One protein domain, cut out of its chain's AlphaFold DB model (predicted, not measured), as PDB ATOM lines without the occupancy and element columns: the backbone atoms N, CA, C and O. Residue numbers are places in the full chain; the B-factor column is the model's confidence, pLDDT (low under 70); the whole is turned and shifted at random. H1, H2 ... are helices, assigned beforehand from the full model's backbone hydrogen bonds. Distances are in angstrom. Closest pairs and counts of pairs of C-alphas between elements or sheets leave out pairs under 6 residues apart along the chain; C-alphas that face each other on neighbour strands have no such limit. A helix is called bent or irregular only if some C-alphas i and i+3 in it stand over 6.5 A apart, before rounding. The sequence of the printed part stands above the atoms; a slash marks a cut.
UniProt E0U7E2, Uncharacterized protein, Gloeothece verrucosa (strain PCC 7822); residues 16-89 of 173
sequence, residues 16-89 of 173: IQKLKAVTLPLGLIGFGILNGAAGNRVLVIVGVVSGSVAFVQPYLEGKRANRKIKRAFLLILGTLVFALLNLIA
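AT A GLANCE: This is residues 16 to 89 of the 173 residues of an uncharacterized protein of Gloeothece verrucosa (strain PCC 7822) (UniProt E0U7E2). Look for three helices side by side in one flat row, H2 in the middle, the chain folding back twice; H1 packs closely on H2, H3 more loosely. The printed part has 74 residues, three named helices in the order H1, H2, H3, no named strand, and is all helix. It is only just loose, close to compact, with a radius of gyration of the C-alphas of 13.8 A, and spans 41 by 31 by 8 A.

HOW THE PARTS SIT: Start with H1, residues 16 to 37, in a hairpin with H2, residues 41 to 61: they touch, closest at the C-alphas of Gly 32 and Val 44, 4.0 A, at a shallow tilt of 18 degrees. H2 and H3, residues 67 to 88, form another, touching closest at the C-alphas of Leu 60 and Lys 70, 6.7 A, at 4 degrees. H1 and H3 are apart. Every O i to N i+4 pair is within hydrogen-bond range in H3, 15 of 18 in H1 and 14 of 17 in H2.

IN THESE COORDINATES: Find C-alpha 16 at (-48.050, 26.808, 29.775), where H1 begins its 30.9 A. H2, 30.5 A, is irregular: C-alphas 55 and 58 are 7.2 A apart. H3 runs 31.8 A to C-alpha 88 at (-13.526, 29.072, 15.658).

THE WHOLE: The farthest C-alphas, of Gly 39 and Lys 63, are 41.3 A apart. The printed part has no cut, and both links are tight. See pLDDT under 70 in 25 residues, among them 58 to 65.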
ATOM      1  N   ILE A  16     -48.809  25.685  30.338       69.88
ATOM      2  CA  ILE A  16     -48.050  26.808  29.775       69.88
ATOM      3  C   ILE A  16     -46.609  26.826  30.304       69.88
ATOM      4  O   ILE A  16     -45.676  27.102  29.555       69.88
ATOM      5  N   GLN A  17     -46.404  26.506  31.582       71.00
ATOM      6  CA  GLN A  17     -45.080  26.491  32.200       71.00
ATOM      7  C   GLN A  17     -44.233  25.314  31.698       71.00
ATOM      8  O   GLN A  17     -43.049  25.487  31.420       71.00
ATOM      9  N   LYS A  18     -44.853  24.143  31.497       69.00
ATOM     10  CA  LYS A  18     -44.194  22.982  30.875       69.00
ATOM     11  C   LYS A  18     -43.834  23.245  29.414       69.00
ATOM     12  O   LYS A  18     -42.751  22.870  28.981       69.00
ATOM     13  N   LEU A  19     -44.715  23.925  28.681       71.56
ATOM     14  CA  LEU A  19     -44.474  24.296  27.290       71.56
ATOM     15  C   LEU A  19     -43.295  25.275  27.174       71.56
ATOM     16  O   LEU A  19     -42.371  25.018  26.411       71.56
ATOM     17  N   LYS A  20     -43.271  26.338  27.993       70.50
ATOM     18  CA  LYS A  20     -42.170  27.322  28.026       70.50
ATOM     19  C   LYS A  20     -40.813  26.697  28.363       70.50
ATOM     20  O   LYS A  20     -39.808  27.106  27.792       70.50
ATOM     21  N   ALA A  21     -40.780  25.695  29.245       68.50
ATOM     22  CA  ALA A  21     -39.550  24.994  29.618       68.50
ATOM     23  C   ALA A  21     -38.913  24.201  28.457       68.50
ATOM     24  O   ALA A  21     -37.722  23.913  28.502       68.50
ATOM     25  N   VAL A  22     -39.686  23.867  27.417       71.69
ATOM     26  CA  VAL A  22     -39.214  23.113  26.244       71.69
ATOM     27  C   VAL A  22     -39.019  24.022  25.029       71.69
ATOM     28  O   VAL A  22     -38.027  23.896  24.316       71.69
ATOM     29  N   THR A  23     -39.928  24.969  24.789       73.50
ATOM     30  CA  THR A  23     -39.899  25.806  23.579       73.50
ATOM     31  C   THR A  23     -38.808  26.873  23.607       73.50
ATOM     32  O   THR A  23     -38.218  27.171  22.573       73.50
ATOM     33  N   LEU A  24     -38.497  27.423  24.783       75.00
ATOM     34  CA  LEU A  24     -37.499  28.481  24.950       75.00
ATOM     35  C   LEU A  24     -36.053  28.013  24.674       75.00
ATOM     36  O   LEU A  24     -35.374  28.666  23.880       75.00
ATOM     37  N   PRO A  25     -35.569  26.877  25.221       76.25
ATOM     38  CA  PRO A  25     -34.242  26.365  24.876       76.25
ATOM     39  C   PRO A  25     -34.130  25.935  23.409       76.25
ATOM     40  O   PRO A  25     -33.129  26.246  22.766       76.25
ATOM     41  N   LEU A  26     -35.159  25.292  22.841       76.62
ATOM     42  CA  LEU A  26     -35.174  24.921  21.419       76.62
ATOM     43  C   LEU A  26     -35.132  26.151  20.501       76.62
ATOM     44  O   LEU A  26     -34.425  26.136  19.496       76.62
ATOM     45  N   GLY A  27     -35.828  27.230  20.871       76.19
ATOM     46  CA  GLY A  27     -35.788  28.500  20.145       76.19
ATOM     47  C   GLY A  27     -34.400  29.146  20.144       76.19
ATOM     48  O   GLY A  27     -33.951  29.616  19.103       76.19
ATOM     49  N   LEU A  28     -33.684  29.113  21.274       76.50
ATOM     50  CA  LEU A  28     -32.317  29.644  21.377       76.50
ATOM     51  C   LEU A  28     -31.308  28.832  20.553       76.50
ATOM     52  O   LEU A  28     -30.468  29.413  19.864       76.50
ATOM     53  N   ILE A  29     -31.422  27.500  20.572       75.88
ATOM     54  CA  ILE A  29     -30.583  26.615  19.750       75.88
ATOM     55  C   ILE A  29     -30.876  26.851  18.264       75.88
ATOM     56  O   ILE A  29     -29.950  27.041  17.478       75.88
ATOM     57  N   GLY A  30     -32.157  26.902  17.885       73.25
ATOM     58  CA  GLY A  30     -32.583  27.163  16.511       73.25
ATOM     59  C   GLY A  30     -32.111  28.523  15.996       73.25
ATOM     60  O   GLY A  30     -31.574  28.606  14.894       73.25
ATOM     61  N   PHE A  31     -32.221  29.575  16.814       75.88
ATOM     62  CA  PHE A  31     -31.700  30.904  16.488       75.88
ATOM     63  C   PHE A  31     -30.184  30.880  16.251       75.88
ATOM     64  O   PHE A  31     -29.708  31.459  15.273       75.88
ATOM     65  N   GLY A  32     -29.428  30.173  17.095       70.88
ATOM     66  CA  GLY A  32     -27.986  30.011  16.913       70.88
ATOM     67  C   GLY A  32     -27.628  29.294  15.611       70.88
ATOM     68  O   GLY A  32     -26.775  29.770  14.866       70.88
ATOM     69  N   ILE A  33     -28.309  28.187  15.296       73.81
ATOM     70  CA  ILE A  33     -28.053  27.386  14.086       73.81
ATOM     71  C   ILE A  33     -28.392  28.167  12.808       73.81
ATOM     72  O   ILE A  33     -27.593  28.170  11.872       73.81
ATOM     73  N   LEU A  34     -29.530  28.868  12.769       74.31
ATOM     74  CA  LEU A  34     -29.949  29.657  11.602       74.31
ATOM     75  C   LEU A  34     -28.972  30.803  11.300       74.31
ATOM     76  O   LEU A  34     -28.593  31.008  10.149       74.31
ATOM     77  N   ASN A  35     -28.496  31.504  12.331       69.19
ATOM     78  CA  ASN A  35     -27.477  32.543  12.159       69.19
ATOM     79  C   ASN A  35     -26.092  31.962  11.823       69.19
ATOM     80  O   ASN A  35     -25.298  32.598  11.129       69.19
ATOM     81  N   GLY A  36     -25.813  30.729  12.253       65.06
ATOM     82  CA  GLY A  36     -24.656  29.958  11.810       65.06
ATOM     83  C   GLY A  36     -24.647  29.654  10.323       65.06
ATOM     84  O   GLY A  36     -23.608  29.796   9.679       65.06
ATOM     85  N   ALA A  37     -25.803  29.279   9.774       67.69
ATOM     86  CA  ALA A  37     -25.977  29.062   8.340       67.69
ATOM     87  C   ALA A  37     -25.767  30.356   7.530       67.69
ATOM     88  O   ALA A  37     -25.290  30.298   6.402       67.69
ATOM     89  N   ALA A  38     -26.020  31.522   8.137       69.12
ATOM     90  CA  ALA A  38     -25.694  32.838   7.582       69.12
ATOM     91  C   ALA A  38     -24.207  33.242   7.749       69.12
ATOM     92  O   ALA A  38     -23.839  34.386   7.499       69.12
ATOM     93  N   GLY A  39     -23.338  32.321   8.186       65.06
ATOM     94  CA  GLY A  39     -21.893  32.529   8.315       65.06
ATOM     95  C   GLY A  39     -21.432  33.022   9.690       65.06
ATOM     96  O   GLY A  39     -20.227  33.041   9.960       65.06
ATOM     97  N   ASN A  40     -22.350  33.358  10.603       69.00
ATOM     98  CA  ASN A  40     -21.997  33.840  11.934       69.00
ATOM     99  C   ASN A  40     -21.819  32.683  12.927       69.00
ATOM    100  O   ASN A  40     -22.700  32.342  13.720       69.00
ATOM    101  N   ARG A  41     -20.627  32.081  12.893       68.00
ATOM    102  CA  ARG A  41     -20.269  30.914  13.715       68.00
ATOM    103  C   ARG A  41     -20.296  31.195  15.229       68.00
ATOM    104  O   ARG A  41     -20.505  30.270  16.006       68.00
ATOM    105  N   VAL A  42     -20.139  32.453  15.657       69.50
ATOM    106  CA  VAL A  42     -20.185  32.845  17.081       69.50
ATOM    107  C   VAL A  42     -21.602  32.717  17.642       69.50
ATOM    108  O   VAL A  42     -21.785  32.218  18.753       69.50
ATOM    109  N   LEU A  43     -22.617  33.094  16.861       69.81
ATOM    110  CA  LEU A  43     -24.017  32.985  17.281       69.81
ATOM    111  C   LEU A  43     -24.478  31.529  17.424       69.81
ATOM    112  O   LEU A  43     -25.344  31.254  18.255       69.81
ATOM    113  N   VAL A  44     -23.851  30.589  16.708       70.25
ATOM    114  CA  VAL A  44     -24.063  29.145  16.917       70.25
ATOM    115  C   VAL A  44     -23.637  28.739  18.319       70.25
ATOM    116  O   VAL A  44     -24.412  28.101  19.026       70.25
ATOM    117  N   ILE A  45     -22.432  29.142  18.744       70.19
ATOM    118  CA  ILE A  45     -21.929  28.837  20.089       70.19
ATOM    119  C   ILE A  45     -22.869  29.430  21.130       70.19
ATOM    120  O   ILE A  45     -23.313  28.713  22.023       70.19
ATOM    121  N   VAL A  46     -23.192  30.720  21.006       73.69
ATOM    122  CA  VAL A  46     -24.047  31.412  21.976       73.69
ATOM    123  C   VAL A  46     -25.405  30.724  22.077       73.69
ATOM    124  O   VAL A  46     -25.814  30.402  23.186       73.69
ATOM    125  N   GLY A  47     -26.056  30.412  20.950       75.62
ATOM    126  CA  GLY A  47     -27.365  29.754  20.939       75.62
ATOM    127  C   GLY A  47     -27.351  28.332  21.507       75.62
ATOM    128  O   GLY A  47     -28.233  27.971  22.289       75.62
ATOM    129  N   VAL A  48     -26.326  27.531  21.183       76.31
ATOM    130  CA  VAL A  48     -26.166  26.161  21.708       76.31
ATOM    131  C   VAL A  48     -25.886  26.180  23.209       76.31
ATOM    132  O   VAL A  48     -26.490  25.409  23.955       76.31
ATOM    133  N   VAL A  49     -25.014  27.077  23.672       77.06
ATOM    134  CA  VAL A  49     -24.659  27.225  25.091       77.06
ATOM    135  C   VAL A  49     -25.849  27.756  25.886       77.06
ATOM    136  O   VAL A  49     -26.243  27.135  26.872       77.06
ATOM    137  N   SER A  50     -26.481  28.850  25.445       72.12
ATOM    138  CA  SER A  50     -27.629  29.441  26.142       72.12
ATOM    139  C   SER A  50     -28.833  28.504  26.162       72.12
ATOM    140  O   SER A  50     -29.503  28.385  27.184       72.12
ATOM    141  N   GLY A  51     -29.091  27.798  25.058       75.75
ATOM    142  CA  GLY A  51     -30.179  26.829  24.973       75.75
ATOM    143  C   GLY A  51     -29.950  25.606  25.857       75.75
ATOM    144  O   GLY A  51     -30.862  25.172  26.557       75.75
ATOM    145  N   SER A  52     -28.716  25.097  25.906       73.50
ATOM    146  CA  SER A  52     -28.339  23.969  26.768       73.50
ATOM    147  C   SER A  52     -28.414  24.332  28.256       73.50
ATOM    148  O   SER A  52     -28.866  23.528  29.070       73.50
ATOM    149  N   VAL A  53     -28.035  25.561  28.624       76.81
ATOM    150  CA  VAL A  53     -28.198  26.085  29.990       76.81
ATOM    151  C   VAL A  53     -29.677  26.239  30.344       76.81
ATOM    152  O   VAL A  53     -30.093  25.729  31.382       76.81
ATOM    153  N   ALA A  54     -30.487  26.852  29.475       76.00
ATOM    154  CA  ALA A  54     -31.924  27.025  29.701       76.00
ATOM    155  C   ALA A  54     -32.672  25.684  29.823       76.00
ATOM    156  O   ALA A  54     -33.623  25.574  30.596       76.00
ATOM    157  N   PHE A  55     -32.219  24.644  29.112       76.00
ATOM    158  CA  PHE A  55     -32.788  23.297  29.197       76.00
ATOM    159  C   PHE A  55     -32.503  22.619  30.547       76.00
ATOM    160  O   PHE A  55     -33.345  21.897  31.082       76.00
ATOM    161  N   VAL A  56     -31.320  22.855  31.122       71.38
ATOM    162  CA  VAL A  56     -30.859  22.180  32.346       71.38
ATOM    163  C   VAL A  56     -31.162  22.985  33.620       71.38
ATOM    164  O   VAL A  56     -31.301  22.403  34.696       71.38
ATOM    165  N   GLN A  57     -31.352  24.301  33.516       72.06
ATOM    166  CA  GLN A  57     -31.671  25.207  34.624       72.06
ATOM    167  C   GLN A  57     -32.798  24.722  35.568       72.06
ATOM    168  O   GLN A  57     -32.543  24.651  36.775       72.06
ATOM    169  N   PRO A  58     -33.986  24.285  35.095       68.50
ATOM    170  CA  PRO A  58     -35.049  23.809  35.991       68.50
ATOM    171  C   PRO A  58     -34.664  22.544  36.778       68.50
ATOM    172  O   PRO A  58     -35.146  22.327  37.890       68.50
ATOM    173  N   TYR A  59     -33.751  21.724  36.249       66.50
ATOM    174  CA  TYR A  59     -33.232  20.540  36.939       66.50
ATOM    175  C   TYR A  59     -32.167  20.890  37.989       66.50
ATOM    176  O   TYR A  59     -32.012  20.166  38.975       66.50
ATOM    177  N   LEU A  60     -31.445  22.004  37.815       66.25
ATOM    178  CA  LEU A  60     -30.443  22.494  38.770       66.25
ATOM    179  C   LEU A  60     -31.066  23.266  39.944       66.25
ATOM    180  O   LEU A  60     -30.490  23.276  41.037       66.25
ATOM    181  N   GLU A  61     -32.215  23.908  39.731       66.75
ATOM    182  CA  GLU A  61     -32.950  24.680  40.745       66.75
ATOM    183  C   GLU A  61     -33.794  23.799  41.686       66.75
ATOM    184  O   GLU A  61     -34.156  24.225  42.784       66.75
ATOM    185  N   GLY A  62     -34.052  22.537  41.323       65.94
ATOM    186  CA  GLY A  62     -34.739  21.582  42.192       65.94
ATOM    187  C   GLY A  62     -33.979  21.314  43.502       65.94
ATOM    188  O   GLY A  62     -32.772  21.066  43.497       65.94
ATOM    189  N   LYS A  63     -34.695  21.271  44.639       57.31
ATOM    190  CA  LYS A  63     -34.146  21.056  46.005       57.31
ATOM    191  C   LYS A  63     -33.296  19.777  46.191       57.31
ATOM    192  O   LYS A  63     -32.658  19.628  47.227       57.31
ATOM    193  N   ARG A  64     -33.264  18.859  45.211       57.59
ATOM    194  CA  ARG A  64     -32.466  17.612  45.204       57.59
ATOM    195  C   ARG A  64     -31.266  17.623  44.249       57.59
ATOM    196  O   ARG A  64     -30.605  16.596  44.108       57.59
ATOM    197  N   ALA A  65     -30.964  18.739  43.583       64.06
ATOM    198  CA  ALA A  65     -29.841  18.813  42.654       64.06
ATOM    199  C   ALA A  65     -28.504  18.603  43.390       64.06
ATOM    200  O   ALA A  65     -27.971  19.502  44.045       64.06
ATOM    201  N   ASN A  66     -27.965  17.386  43.284       71.94
ATOM    202  CA  ASN A  66     -26.734  16.970  43.943       71.94
ATOM    203  C   ASN A  66     -25.559  17.854  43.484       71.94
ATOM    204  O   ASN A  66     -25.366  18.077  42.287       71.94
ATOM    205  N   ARG A  67     -24.732  18.320  44.429       72.88
ATOM    206  CA  ARG A  67     -23.554  19.167  44.169       72.88
ATOM    207  C   ARG A  67     -22.610  18.542  43.124       72.88
ATOM    208  O   ARG A  67     -21.969  19.276  42.378       72.88
ATOM    209  N   LYS A  68     -22.576  17.205  43.019       72.81
ATOM    210  CA  LYS A  68     -21.829  16.467  41.981       72.81
ATOM    211  C   LYS A  68     -22.386  16.683  40.564       72.81
ATOM    212  O   LYS A  68     -21.606  16.894  39.644       72.81
ATOM    213  N   ILE A  69     -23.710  16.708  40.400       75.44
ATOM    214  CA  ILE A  69     -24.386  16.907  39.103       75.44
ATOM    215  C   ILE A  69     -24.178  18.343  38.609       75.44
ATOM    216  O   ILE A  69     -23.845  18.549  37.446       75.44
ATOM    217  N   LYS A  70     -24.275  19.335  39.507       75.38
ATOM    218  CA  LYS A  70     -24.004  20.743  39.163       75.38
ATOM    219  C   LYS A  70     -22.569  20.943  38.662       75.38
ATOM    220  O   LYS A  70     -22.353  21.629  37.670       75.38
ATOM    221  N   ARG A  71     -21.590  20.314  39.328       75.50
ATOM    222  CA  ARG A  71     -20.175  20.356  38.919       75.50
ATOM    223  C   ARG A  71     -19.941  19.649  37.586       75.50
ATOM    224  O   ARG A  71     -19.268  20.212  36.737       75.50
ATOM    225  N   ALA A  72     -20.517  18.462  37.391       80.38
ATOM    226  CA  ALA A  72     -20.404  17.729  36.131       80.38
ATOM    227  C   ALA A  72     -20.960  18.540  34.950       80.38
ATOM    228  O   ALA A  72     -20.303  18.640  33.921       80.38
ATOM    229  N   PHE A  73     -22.115  19.188  35.124       80.81
ATOM    230  CA  PHE A  73     -22.693  20.050  34.094       80.81
ATOM    231  C   PHE A  73     -21.793  21.246  33.753       80.81
ATOM    232  O   PHE A  73     -21.537  21.495  32.580       80.81
ATOM    233  N   LEU A  74     -21.263  21.949  34.761       79.38
ATOM    234  CA  LEU A  74     -20.340  23.070  34.538       79.38
ATOM    235  C   LEU A  74     -19.056  22.637  33.824       79.38
ATOM    236  O   LEU A  74     -18.573  23.361  32.959       79.38
ATOM    237  N   LEU A  75     -18.519  21.461  34.158       80.44
ATOM    238  CA  LEU A  75     -17.334  20.918  33.497       80.44
ATOM    239  C   LEU A  75     -17.620  20.579  32.033       80.44
ATOM    240  O   LEU A  75     -16.868  21.012  31.169       80.44
ATOM    241  N   ILE A  76     -18.727  19.885  31.750       82.31
ATOM    242  CA  ILE A  76     -19.136  19.538  30.381       82.31
ATOM    243  C   ILE A  76     -19.358  20.809  29.554       82.31
ATOM    244  O   ILE A  76     -18.842  20.921  28.442       82.31
ATOM    245  N   LEU A  77     -20.066  21.794  30.114       82.31
ATOM    246  CA  LEU A  77     -20.316  23.068  29.449       82.31
ATOM    247  C   LEU A  77     -19.012  23.833  29.193       82.31
ATOM    248  O   LEU A  77     -18.799  24.314  28.086       82.31
ATOM    249  N   GLY A  78     -18.115  23.888  30.180       78.00
ATOM    250  CA  GLY A  78     -16.799  24.509  30.039       78.00
ATOM    251  C   GLY A  78     -15.953  23.841  28.956       78.00
ATOM    252  O   GLY A  78     -15.391  24.531  28.111       78.00
ATOM    253  N   THR A  79     -15.917  22.504  28.915       76.31
ATOM    254  CA  THR A  79     -15.197  21.761  27.868       76.31
ATOM    255  C   THR A  79     -15.806  21.956  26.484       76.31
ATOM    256  O   THR A  79     -15.066  22.102  25.515       76.31
ATOM    257  N   LEU A  80     -17.137  22.019  26.380       79.19
ATOM    258  CA  LEU A  80     -17.833  22.251  25.117       79.19
ATOM    259  C   LEU A  80     -17.556  23.663  24.587       79.19
ATOM    260  O   LEU A  80     -17.222  23.825  23.418       79.19
ATOM    261  N   VAL A  81     -17.638  24.675  25.455       79.44
ATOM    262  CA  VAL A  81     -17.284  26.060  25.116       79.44
ATOM    263  C   VAL A  81     -15.824  26.140  24.681       79.44
ATOM    264  O   VAL A  81     -15.536  26.716  23.638       79.44
ATOM    265  N   PHE A  82     -14.906  25.518  25.420       75.12
ATOM    266  CA  PHE A  82     -13.486  25.505  25.074       75.12
ATOM    267  C   PHE A  82     -13.215  24.826  23.721       75.12
ATOM    268  O   PHE A  82     -12.464  25.360  22.906       75.12
ATOM    269  N   ALA A  83     -13.849  23.687  23.438       74.88
ATOM    270  CA  ALA A  83     -13.719  22.993  22.157       74.88
ATOM    271  C   ALA A  83     -14.271  23.830  20.990       74.88
ATOM    272  O   ALA A  83     -13.636  23.939  19.943       74.88
ATOM    273  N   LEU A  84     -15.423  24.475  21.183       70.06
ATOM    274  CA  LEU A  84     -16.016  25.362  20.184       70.06
ATOM    275  C   LEU A  84     -15.167  26.619  19.949       70.06
ATOM    276  O   LEU A  84     -14.999  27.033  18.804       70.06
ATOM    277  N   LEU A  85     -14.580  27.194  21.003       68.00
ATOM    278  CA  LEU A  85     -13.628  28.297  20.877       68.00
ATOM    279  C   LEU A  85     -12.391  27.878  20.080       68.00
ATOM    280  O   LEU A  85     -11.971  28.637  19.220       68.00
ATOM    281  N   ASN A  86     -11.861  26.669  20.282       68.88
ATOM    282  CA  ASN A  86     -10.741  26.153  19.484       68.88
ATOM    283  C   ASN A  86     -11.108  25.944  18.004       68.88
ATOM    284  O   ASN A  86     -10.280  26.183  17.133       68.88
ATOM    285  N   LEU A  87     -12.342  25.532  17.702       64.88
ATOM    286  CA  LEU A  87     -12.801  25.336  16.319       64.88
ATOM    287  C   LEU A  87     -13.019  26.650  15.553       64.88
ATOM    288  O   LEU A  87     -12.942  26.668  14.325       64.88
ATOM    289  N   ILE A  88     -13.329  27.742  16.259       62.50
ATOM    290  CA  ILE A  88     -13.526  29.072  15.658       62.50
ATOM    291  C   ILE A  88     -12.284  29.954  15.815       62.50
ATOM    292  O   ILE A  88     -12.168  30.955  15.106       62.50
ATOM    293  N   ALA A  89     -11.348  29.580  16.690       55.59
ATOM    294  CA  ALA A  89     -10.062  30.236  16.834       55.59
ATOM    295  C   ALA A  89      -9.358  30.239  15.477       55.59
ATOM    296  O   ALA A  89      -8.787  29.249  15.021       55.59
TER     297      ALA A  89